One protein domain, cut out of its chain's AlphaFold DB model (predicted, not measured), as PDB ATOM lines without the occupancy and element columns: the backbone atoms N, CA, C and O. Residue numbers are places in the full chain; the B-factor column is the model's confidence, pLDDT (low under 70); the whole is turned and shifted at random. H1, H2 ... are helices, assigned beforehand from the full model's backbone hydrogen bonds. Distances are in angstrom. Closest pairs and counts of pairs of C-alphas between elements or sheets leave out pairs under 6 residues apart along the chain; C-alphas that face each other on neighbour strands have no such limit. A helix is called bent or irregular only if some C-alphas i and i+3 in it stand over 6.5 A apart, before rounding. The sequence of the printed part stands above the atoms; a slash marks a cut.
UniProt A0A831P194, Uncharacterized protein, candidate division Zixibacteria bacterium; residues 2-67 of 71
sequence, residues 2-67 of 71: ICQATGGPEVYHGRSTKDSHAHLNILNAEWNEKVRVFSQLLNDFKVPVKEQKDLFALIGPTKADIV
ATOM      1  N   ILE A   2      -7.246 -31.344   4.555       91.75
ATOM      2  CA  ILE A   2      -8.387 -31.349   5.499       91.75
ATOM      3  C   ILE A   2      -9.613 -30.608   4.947       91.75
ATOM      4  O   ILE A   2     -10.687 -31.188   4.973       91.75
ATOM      5  N   CYS A   3      -9.449 -29.403   4.380       92.88
ATOM      6  CA  CYS A   3     -10.571 -28.630   3.827       92.88
ATOM      7  C   CYS A   3     -11.371 -29.423   2.776       92.88
ATOM      8  O   CYS A   3     -12.578 -29.596   2.917       92.88
ATOM      9  N   GLN A   4     -10.675 -30.017   1.799       94.25
ATOM     10  CA  GLN A   4     -11.276 -30.927   0.819       94.25
ATOM     11  C   GLN A   4     -11.960 -32.127   1.494       94.25
ATOM     12  O   GLN A   4     -13.085 -32.473   1.149       94.25
ATOM     13  N   ALA A   5     -11.294 -32.774   2.458       91.56
ATOM     14  CA  ALA A   5     -11.818 -33.964   3.137       91.56
ATOM     15  C   ALA A   5     -13.101 -33.677   3.935       91.56
ATOM     16  O   ALA A   5     -13.945 -34.557   4.073       91.56
ATOM     17  N   THR A   6     -13.266 -32.447   4.425       93.88
ATOM     18  CA  THR A   6     -14.482 -31.978   5.101       93.88
ATOM     19  C   THR A   6     -15.556 -31.449   4.140       93.88
ATOM     20  O   THR A   6     -16.573 -30.941   4.602       93.88
ATOM     21  N   GLY A   7     -15.359 -31.556   2.819       92.94
ATOM     22  CA  GLY A   7     -16.323 -31.120   1.800       92.94
ATOM     23  C   GLY A   7     -16.177 -29.665   1.342       92.94
ATOM     24  O   GLY A   7     -17.093 -29.133   0.719       92.94
ATOM     25  N   GLY A   8     -15.051 -29.015   1.648       95.19
ATOM     26  CA  GLY A   8     -14.716 -27.694   1.116       95.19
ATOM     27  C   GLY A   8     -14.508 -27.718  -0.407       95.19
ATOM     28  O   GLY A   8     -14.189 -28.771  -0.967       95.19
ATOM     29  N   PRO A   9     -14.694 -26.578  -1.094       96.31
ATOM     30  CA  PRO A   9     -14.592 -26.495  -2.553       96.31
ATOM     31  C   PRO A   9     -13.153 -26.641  -3.073       96.31
ATOM     32  O   PRO A   9     -12.946 -26.809  -4.276       96.31
ATOM     33  N   GLU A  10     -12.149 -26.542  -2.201       96.00
ATOM     34  CA  GLU A  10     -10.744 -26.606  -2.579       96.00
ATOM     35  C   GLU A  10     -10.297 -28.039  -2.879       96.00
ATOM     36  O   GLU A  10     -10.592 -28.978  -2.140       96.00
ATOM     37  N   VAL A  11      -9.471 -28.187  -3.914       95.06
ATOM     38  CA  VAL A  11      -8.791 -29.445  -4.233       95.06
ATOM     39  C   VAL A  11      -7.353 -29.391  -3.720       95.06
ATOM     40  O   VAL A  11      -6.601 -28.443  -3.947       95.06
ATOM     41  N   TYR A  12      -6.949 -30.424  -2.994       93.94
ATOM     42  CA  TYR A  12      -5.594 -30.606  -2.510       93.94
ATOM     43  C   TYR A  12      -4.720 -31.195  -3.617       93.94
ATOM     44  O   TYR A  12      -4.819 -32.372  -3.948       93.94
ATOM     45  N   HIS A  13      -3.825 -30.366  -4.146       95.31
ATOM     46  CA  HIS A  13      -2.865 -30.736  -5.192       95.31
ATOM     47  C   HIS A  13      -1.473 -31.106  -4.653       95.31
ATOM     48  O   HIS A  13      -0.520 -31.226  -5.419       95.31
ATOM     49  N   GLY A  14      -1.324 -31.226  -3.331       94.75
ATOM     50  CA  GLY A  14      -0.049 -31.583  -2.717       94.75
ATOM     51  C   GLY A  14       0.289 -33.067  -2.876       94.75
ATOM     52  O   GLY A  14      -0.487 -33.858  -3.409       94.75
ATOM     53  N   ARG A  15       1.464 -33.450  -2.364       96.56
ATOM     54  CA  ARG A  15       1.899 -34.852  -2.311       96.56
ATOM     55  C   ARG A  15       0.882 -35.707  -1.559       96.56
ATOM     56  O   ARG A  15       0.218 -35.221  -0.637       96.56
ATOM     57  N   SER A  16       0.824 -36.990  -1.914       94.62
ATOM     58  CA  SER A  16       0.042 -37.973  -1.164       94.62
ATOM     59  C   SER A  16       0.463 -37.983   0.308       94.62
ATOM     60  O   SER A  16       1.590 -37.604   0.654       94.62
ATOM     61  N   THR A  17      -0.432 -38.420   1.195       95.19
ATOM     62  CA  THR A  17      -0.114 -38.545   2.621       95.19
ATOM     63  C   THR A  17       1.123 -39.425   2.817       95.19
ATOM     64  O   THR A  17       2.023 -39.043   3.555       95.19
ATOM     65  N   LYS A  18       1.234 -40.537   2.085       95.00
ATOM     66  CA  LYS A  18       2.380 -41.444   2.174       95.00
ATOM     67  C   LYS A  18       3.685 -40.783   1.736       95.00
ATOM     68  O   LYS A  18       4.640 -40.747   2.506       95.00
ATOM     69  N   ASP A  19       3.722 -40.191   0.543       96.50
ATOM     70  CA  ASP A  19       4.951 -39.583   0.004       96.50
ATOM     71  C   ASP A  19       5.413 -38.380   0.833       96.50
ATOM     72  O   ASP A  19       6.605 -38.070   0.906       96.50
ATOM     73  N   SER A  20       4.468 -37.696   1.483       96.50
ATOM     74  CA  SER A  20       4.764 -36.570   2.368       96.50
ATOM     75  C   SER A  20       5.472 -36.993   3.655       96.50
ATOM     76  O   SER A  20       6.247 -36.200   4.178       96.50
ATOM     77  N   HIS A  21       5.237 -38.211   4.159       96.38
ATOM     78  CA  HIS A  21       5.661 -38.607   5.509       96.38
ATOM     79  C   HIS A  21       6.595 -39.824   5.553       96.38
ATOM     80  O   HIS A  21       7.276 -40.018   6.555       96.38
ATOM     81  N   ALA A  22       6.694 -40.615   4.478       94.12
ATOM     82  CA  ALA A  22       7.430 -41.884   4.484       94.12
ATOM     83  C   ALA A  22       8.904 -41.765   4.916       94.12
ATOM     84  O   ALA A  22       9.443 -42.683   5.526       94.12
ATOM     85  N   HIS A  23       9.545 -40.631   4.627       94.62
ATOM     86  CA  HIS A  23      10.950 -40.362   4.943       94.62
ATOM     87  C   HIS A  23      11.192 -39.890   6.387       94.62
ATOM     88  O   HIS A  23      12.343 -39.732   6.786       94.62
ATOM     89  N   LEU A  24      10.129 -39.635   7.157       95.88
ATOM     90  CA  LEU A  24      10.214 -39.087   8.513       95.88
ATOM     91  C   LEU A  24      10.293 -40.170   9.598       95.88
ATOM     92  O   LEU A  24      10.568 -39.838  10.742       95.88
ATOM     93  N   ASN A  25      10.072 -41.445   9.250       94.56
ATOM     94  CA  ASN A  25      10.095 -42.577  10.189       94.56
ATOM     95  C   ASN A  25       9.201 -42.376  11.423       94.56
ATOM     96  O   ASN A  25       9.575 -42.749  12.532       94.56
ATOM     97  N   ILE A  26       8.017 -41.789  11.222       96.31
ATOM     98  CA  ILE A  26       7.111 -41.431  12.316       96.31
ATOM     99  C   ILE A  26       6.664 -42.693  13.060       96.31
ATOM    100  O   ILE A  26       6.184 -43.661  12.454       96.31
ATOM    101  N   LEU A  27       6.791 -42.645  14.384       96.50
ATOM    102  CA  LEU A  27       6.428 -43.705  15.315       96.50
ATOM    103  C   LEU A  27       4.957 -43.623  15.733       96.50
ATOM    104  O   LEU A  27       4.305 -42.575  15.701       96.50
ATOM    105  N   ASN A  28       4.433 -44.743  16.237       95.62
ATOM    106  CA  ASN A  28       3.101 -44.777  16.849       95.62
ATOM    107  C   ASN A  28       2.957 -43.783  18.013       95.62
ATOM    108  O   ASN A  28       1.895 -43.177  18.156       95.62
ATOM    109  N   ALA A  29       4.004 -43.612  18.825       96.19
ATOM    110  CA  ALA A  29       3.997 -42.675  19.946       96.19
ATOM    111  C   ALA A  29       3.815 -41.223  19.473       96.19
ATOM    112  O   ALA A  29       2.972 -40.503  19.999       96.19
ATOM    113  N   GLU A  30       4.521 -40.817  18.418       97.25
ATOM    114  CA  GLU A  30       4.427 -39.468  17.847       97.25
ATOM    115  C   GLU A  30       3.059 -39.216  17.206       97.25
ATOM    116  O   GLU A  30       2.481 -38.137  17.359       97.25
ATOM    117  N   TRP A  31       2.482 -40.230  16.553       96.81
ATOM    118  CA  TRP A  31       1.100 -40.154  16.082       96.81
ATOM    119  C   TRP A  31       0.115 -39.920  17.234       96.81
ATOM    120  O   TRP A  31      -0.782 -39.080  17.124       96.81
ATOM    121  N   ASN A  32       0.268 -40.654  18.338       96.31
ATOM    122  CA  ASN A  32      -0.598 -40.510  19.505       96.31
ATOM    123  C   ASN A  32      -0.445 -39.120  20.146       96.31
ATOM    124  O   ASN A  32      -1.453 -38.507  20.500       96.31
ATOM    125  N   GLU A  33       0.775 -38.577  20.203       97.81
ATOM    126  CA  GLU A  33       1.006 -37.196  20.644       97.81
ATOM    127  C   GLU A  33       0.344 -36.176  19.716       97.81
ATOM    128  O   GLU A  33      -0.329 -35.258  20.191       97.81
ATOM    129  N   LYS A  34       0.423 -36.370  18.393       95.81
ATOM    130  CA  LYS A  34      -0.313 -35.537  17.431       95.81
ATOM    131  C   LYS A  34      -1.819 -35.584  17.688       95.81
ATOM    132  O   LYS A  34      -2.474 -34.546  17.608       95.81
ATOM    133  N   VAL A  35      -2.388 -36.757  17.977       96.88
ATOM    134  CA  VAL A  35      -3.819 -36.883  18.310       96.88
ATOM    135  C   VAL A  35      -4.132 -36.104  19.585       96.88
ATOM    136  O   VAL A  35      -5.051 -35.289  19.566       96.88
ATOM    137  N   ARG A  36      -3.339 -36.278  20.648       98.00
ATOM    138  CA  ARG A  36      -3.528 -35.587  21.930       98.00
ATOM    139  C   ARG A  36      -3.484 -34.066  21.778       98.00
ATOM    140  O   ARG A  36      -4.406 -33.382  22.220       98.00
ATOM    141  N   VAL A  37      -2.437 -33.536  21.141       98.19
ATOM    142  CA  VAL A  37      -2.268 -32.089  20.928       98.19
ATOM    143  C   VAL A  37      -3.381 -31.540  20.040       98.19
ATOM    144  O   VAL A  37      -3.924 -30.474  20.325       98.19
ATOM    145  N   PHE A  38      -3.777 -32.272  18.998       97.06
ATOM    146  CA  PHE A  38      -4.841 -31.817  18.109       97.06
ATOM    147  C   PHE A  38      -6.213 -31.803  18.796       97.06
ATOM    148  O   PHE A  38      -6.951 -30.834  18.643       97.06
ATOM    149  N   SER A  39      -6.540 -32.816  19.607       97.25
ATOM    150  CA  SER A  39      -7.758 -32.815  20.430       97.25
ATOM    151  C   SER A  39      -7.777 -31.651  21.420       97.25
ATOM    152  O   SER A  39      -8.808 -30.999  21.566       97.25
ATOM    153  N   GLN A  40      -6.644 -31.356  22.068       98.44
ATOM    154  CA  GLN A  40      -6.538 -30.202  22.963       98.44
ATOM    155  C   GLN A  40      -6.834 -28.897  22.216       98.44
ATOM    156  O   GLN A  40      -7.658 -28.111  22.670       98.44
ATOM    157  N   LEU A  41      -6.240 -28.714  21.033       98.12
ATOM    158  CA  LEU A  41      -6.454 -27.519  20.221       98.12
ATOM    159  C   LEU A  41      -7.935 -27.343  19.848       98.12
ATOM    160  O   LEU A  41      -8.487 -26.256  19.987       98.12
ATOM    161  N   LEU A  42      -8.607 -28.415  19.417       98.06
ATOM    162  CA  LEU A  42     -10.037 -28.365  19.088       98.06
ATOM    163  C   LEU A  42     -10.896 -27.973  20.301       98.06
ATOM    164  O   LEU A  42     -11.856 -27.216  20.148       98.06
ATOM    165  N   ASN A  43     -10.533 -28.440  21.499       98.25
ATOM    166  CA  ASN A  43     -11.199 -28.044  22.740       98.25
ATOM    167  C   ASN A  43     -10.964 -26.565  23.077       98.25
ATOM    168  O   ASN A  43     -11.919 -25.876  23.436       98.25
ATOM    169  N   ASP A  44      -9.739 -26.061  22.913       98.50
ATOM    170  CA  ASP A  44      -9.396 -24.655  23.177       98.50
ATOM    171  C   ASP A  44     -10.184 -23.705  22.258       98.50
ATOM    172  O   ASP A  44     -10.675 -22.660  22.693       98.50
ATOM    173  N   PHE A  45     -10.396 -24.115  21.002       98.25
ATOM    174  CA  PHE A  45     -11.252 -23.414  20.039       98.25
ATOM    175  C   PHE A  45     -12.750 -23.704  20.203       98.25
ATOM    176  O   PHE A  45     -13.559 -23.187  19.431       98.25
ATOM    177  N   LYS A  46     -13.142 -24.488  21.215       98.31
ATOM    178  CA  LYS A  46     -14.537 -24.835  21.526       98.31
ATOM    179  C   LYS A  46     -15.273 -25.493  20.354       98.31
ATOM    180  O   LYS A  46     -16.479 -25.306  20.192       98.31
ATOM    181  N   VAL A  47     -14.560 -26.273  19.540       97.88
ATOM    182  CA  VAL A  47     -15.173 -27.070  18.470       97.88
ATOM    183  C   VAL A  47     -16.088 -28.113  19.118       97.88
ATOM    184  O   VAL A  47     -15.626 -28.827  20.016       97.88
ATOM    185  N   PRO A  48     -17.367 -28.240  18.720       98.25
ATOM    186  CA  PRO A  48     -18.261 -29.152  19.411       98.25
ATOM    187  C   PRO A  48     -17.865 -30.619  19.184       98.25
ATOM    188  O   PRO A  48     -17.236 -31.000  18.196       98.25
ATOM    189  N   VAL A  49     -18.205 -31.467  20.158       97.25
ATOM    190  CA  VAL A  49     -17.729 -32.861  20.233       97.25
ATOM    191  C   VAL A  49     -18.114 -33.677  18.997       97.25
ATOM    192  O   VAL A  49     -17.381 -34.587  18.608       97.25
ATOM    193  N   LYS A  50     -19.261 -33.372  18.382       97.75
ATOM    194  CA  LYS A  50     -19.712 -34.060  17.173       97.75
ATOM    195  C   LYS A  50     -18.750 -33.794  16.012       97.75
ATOM    196  O   LYS A  50     -18.258 -34.739  15.409       97.75
ATOM    197  N   GLU A  51     -18.426 -32.534  15.760       97.31
ATOM    198  CA  GLU A  51     -17.529 -32.095  14.694       97.31
ATOM    199  C   GLU A  51     -16.109 -32.619  14.923       97.31
ATOM    200  O   GLU A  51     -15.455 -33.046  13.974       97.31
ATOM    201  N   GLN A  52     -15.646 -32.672  16.179       97.50
ATOM    202  CA  GLN A  52     -14.369 -33.313  16.500       97.50
ATOM    203  C   GLN A  52     -14.368 -34.797  16.105       97.50
ATOM    204  O   GLN A  52     -13.427 -35.260  15.461       97.50
ATOM    205  N   LYS A  53     -15.420 -35.548  16.461       97.31
ATOM    206  CA  LYS A  53     -15.547 -36.972  16.105       97.31
ATOM    207  C   LYS A  53     -15.580 -37.175  14.594       97.31
ATOM    208  O   LYS A  53     -14.846 -38.026  14.095       97.31
ATOM    209  N   ASP A  54     -16.377 -36.378  13.887       96.88
ATOM    210  CA  ASP A  54     -16.491 -36.439  12.427       96.88
ATOM    211  C   ASP A  54     -15.128 -36.151  11.769       96.88
ATOM    212  O   ASP A  54     -14.676 -36.892  10.892       96.88
ATOM    213  N   LEU A  55     -14.402 -35.139  12.259       96.25
ATOM    214  CA  LEU A  55     -13.062 -34.806  11.778       96.25
ATOM    215  C   LEU A  55     -12.054 -35.937  12.030       96.25
ATOM    216  O   LEU A  55     -11.298 -36.297  11.126       96.25
ATOM    217  N   PHE A  56     -12.036 -36.519  13.232       96.69
ATOM    218  CA  PHE A  56     -11.148 -37.642  13.547       96.69
ATOM    219  C   PHE A  56     -11.488 -38.907  12.754       96.69
ATOM    220  O   PHE A  56     -10.569 -39.641  12.393       96.69
ATOM    221  N   ALA A  57     -12.760 -39.140  12.425       96.50
ATOM    222  CA  ALA A  57     -13.162 -40.234  11.545       96.50
ATOM    223  C   ALA A  57     -12.608 -40.058  10.119       96.50
ATOM    224  O   ALA A  57     -12.170 -41.034   9.511       96.50
ATOM    225  N   LEU A  58     -12.557 -38.820   9.613       95.12
ATOM    226  CA  LEU A  58     -12.000 -38.508   8.291       95.12
ATOM    227  C   LEU A  58     -10.471 -38.625   8.246       95.12
ATOM    228  O   LEU A  58      -9.921 -39.190   7.302       95.12
ATOM    229  N   ILE A  59      -9.765 -38.089   9.246       93.69
ATOM    230  CA  ILE A  59      -8.291 -38.036   9.217       93.69
ATOM    231  C   ILE A  59      -7.628 -39.255   9.864       93.69
ATOM    232  O   ILE A  59      -6.462 -39.526   9.587       93.69
ATOM    233  N   GLY A  60      -8.324 -39.995  10.725       94.88
ATOM    234  CA  GLY A  60      -7.788 -41.162  11.433       94.88
ATOM    235  C   GLY A  60      -7.169 -42.229  10.517       94.88
ATOM    236  O   GLY A  60      -6.047 -42.658  10.797       94.88
ATOM    237  N   PRO A  61      -7.812 -42.609   9.393       95.31
ATOM    238  CA  PRO A  61      -7.269 -43.591   8.449       95.31
ATOM    239  C   PRO A  61      -5.902 -43.223   7.860       95.31
ATOM    240  O   PRO A  61      -5.127 -44.113   7.516       95.31
ATOM    241  N   THR A  62      -5.554 -41.930   7.815       95.31
ATOM    242  CA  THR A  62      -4.253 -41.461   7.298       95.31
ATOM    243  C   THR A  62      -3.062 -41.941   8.132       95.31
ATOM    244  O   THR A  62      -1.932 -41.913   7.651       95.31
ATOM    245  N   LYS A  63      -3.299 -42.464   9.347       96.25
ATOM    246  CA  LYS A  63      -2.270 -43.103  10.180       96.25
ATOM    247  C   LYS A  63      -1.481 -44.167   9.414       96.25
ATOM    248  O   LYS A  63      -0.268 -44.239   9.579       96.25
ATOM    249  N   ALA A  64      -2.162 -44.973   8.595       95.31
ATOM    250  CA  ALA A  64      -1.547 -46.080   7.859       95.31
ATOM    251  C   ALA A  64      -0.509 -45.617   6.822       95.31
ATOM    252  O   ALA A  64       0.408 -46.367   6.500       95.31
ATOM    253  N   ASP A  65      -0.639 -44.381   6.339       95.06
ATOM    254  CA  ASP A  65       0.286 -43.772   5.382       95.06
ATOM    255  C   ASP A  65       1.401 -42.963   6.062       95.06
ATOM    256  O   ASP A  65       2.413 -42.661   5.433       95.06
ATOM    257  N   ILE A  66       1.207 -42.580   7.327       96.38
ATOM    258  CA  ILE A  66       2.098 -41.678   8.070       96.38
ATOM    259  C   ILE A  66       3.055 -42.455   8.971       96.38
ATOM    260  O   ILE A  66       4.243 -42.146   9.007       96.38
ATOM    261  N   VAL A  67       2.552 -43.454   9.698       96.62
ATOM    262  CA  VAL A  67       3.354 -44.244  10.640       96.62
ATOM    263  C   VAL A  67       4.058 -45.361   9.880       96.62
ATOM    264  O   VAL A  67       3.428 -46.344   9.485       96.62
TER     265      VAL A  67
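AT A GLANCE: This is residues 2 to 67 of the 71 residues of an uncharacterized protein of candidate division Zixibacteria bacterium (UniProt A0A831P194). Two long helices, H3 and H4, lie side by side as a loose hairpin, with H2 packed on the last turns of H4; short H1 and a long loop lie across H4 from H3. The printed part has 66 residues with four named helices, H1 to H4, and no named strand: all helix. It is flat, spanning 34 by 31 by 16 A, and only just compact, close to loose, with a radius of gyration of the C-alphas of 12.9 A.

IN THESE COORDINATES: H1, residues 2 to 5, begins at C-alpha 2 (-8.387, -31.349, 5.499) and is 4.9 A long. H2, residues 17 to 24, spans 11.9 A and is irregular: C-alphas 20 and 23 are 7.7 A apart. H3, residues 28 to 44, spans 24.5 A. H4, residues 49 to 66, spans 24.9 A to C-alpha 66 (2.098, -41.678, 8.070); it has a kink of 34 degrees near residue 58 and is only just irregular, C-alphas 58 and 61 being 6.9 A apart.

HOW THE PARTS SIT: H1 is close to H4 but not clearly touching, closest C-alphas Ala 5 and Leu 58, 6.9 A. H2 touches H4 residues 62 to 66 alone, closest C-alphas Lys 18 and Asp 65, 4.5 A, at a steep tilt of 61 degrees, the same way. The hairpin H3 and H4 only just touch, with 3 pairs of C-alphas within 8 A, closest Leu 42 and Gln 52, 7.1 A, at a shallow tilt of 23 degrees, opposite ways. H1 and H3 are apart. Every O i to N i+4 pair is within hydrogen-bond range in H3, but 2 of 4 in H2 and 9 of 14 in H4; H1 is too short for such a pair.

THE WHOLE: The C-alphas farthest apart, His 23 and Pro 48, are 34.5 A apart. The printed part has no cut; the link H1 to H2 is long, 11 residues, and the others are tight. No printed residue is under 70 in pLDDT.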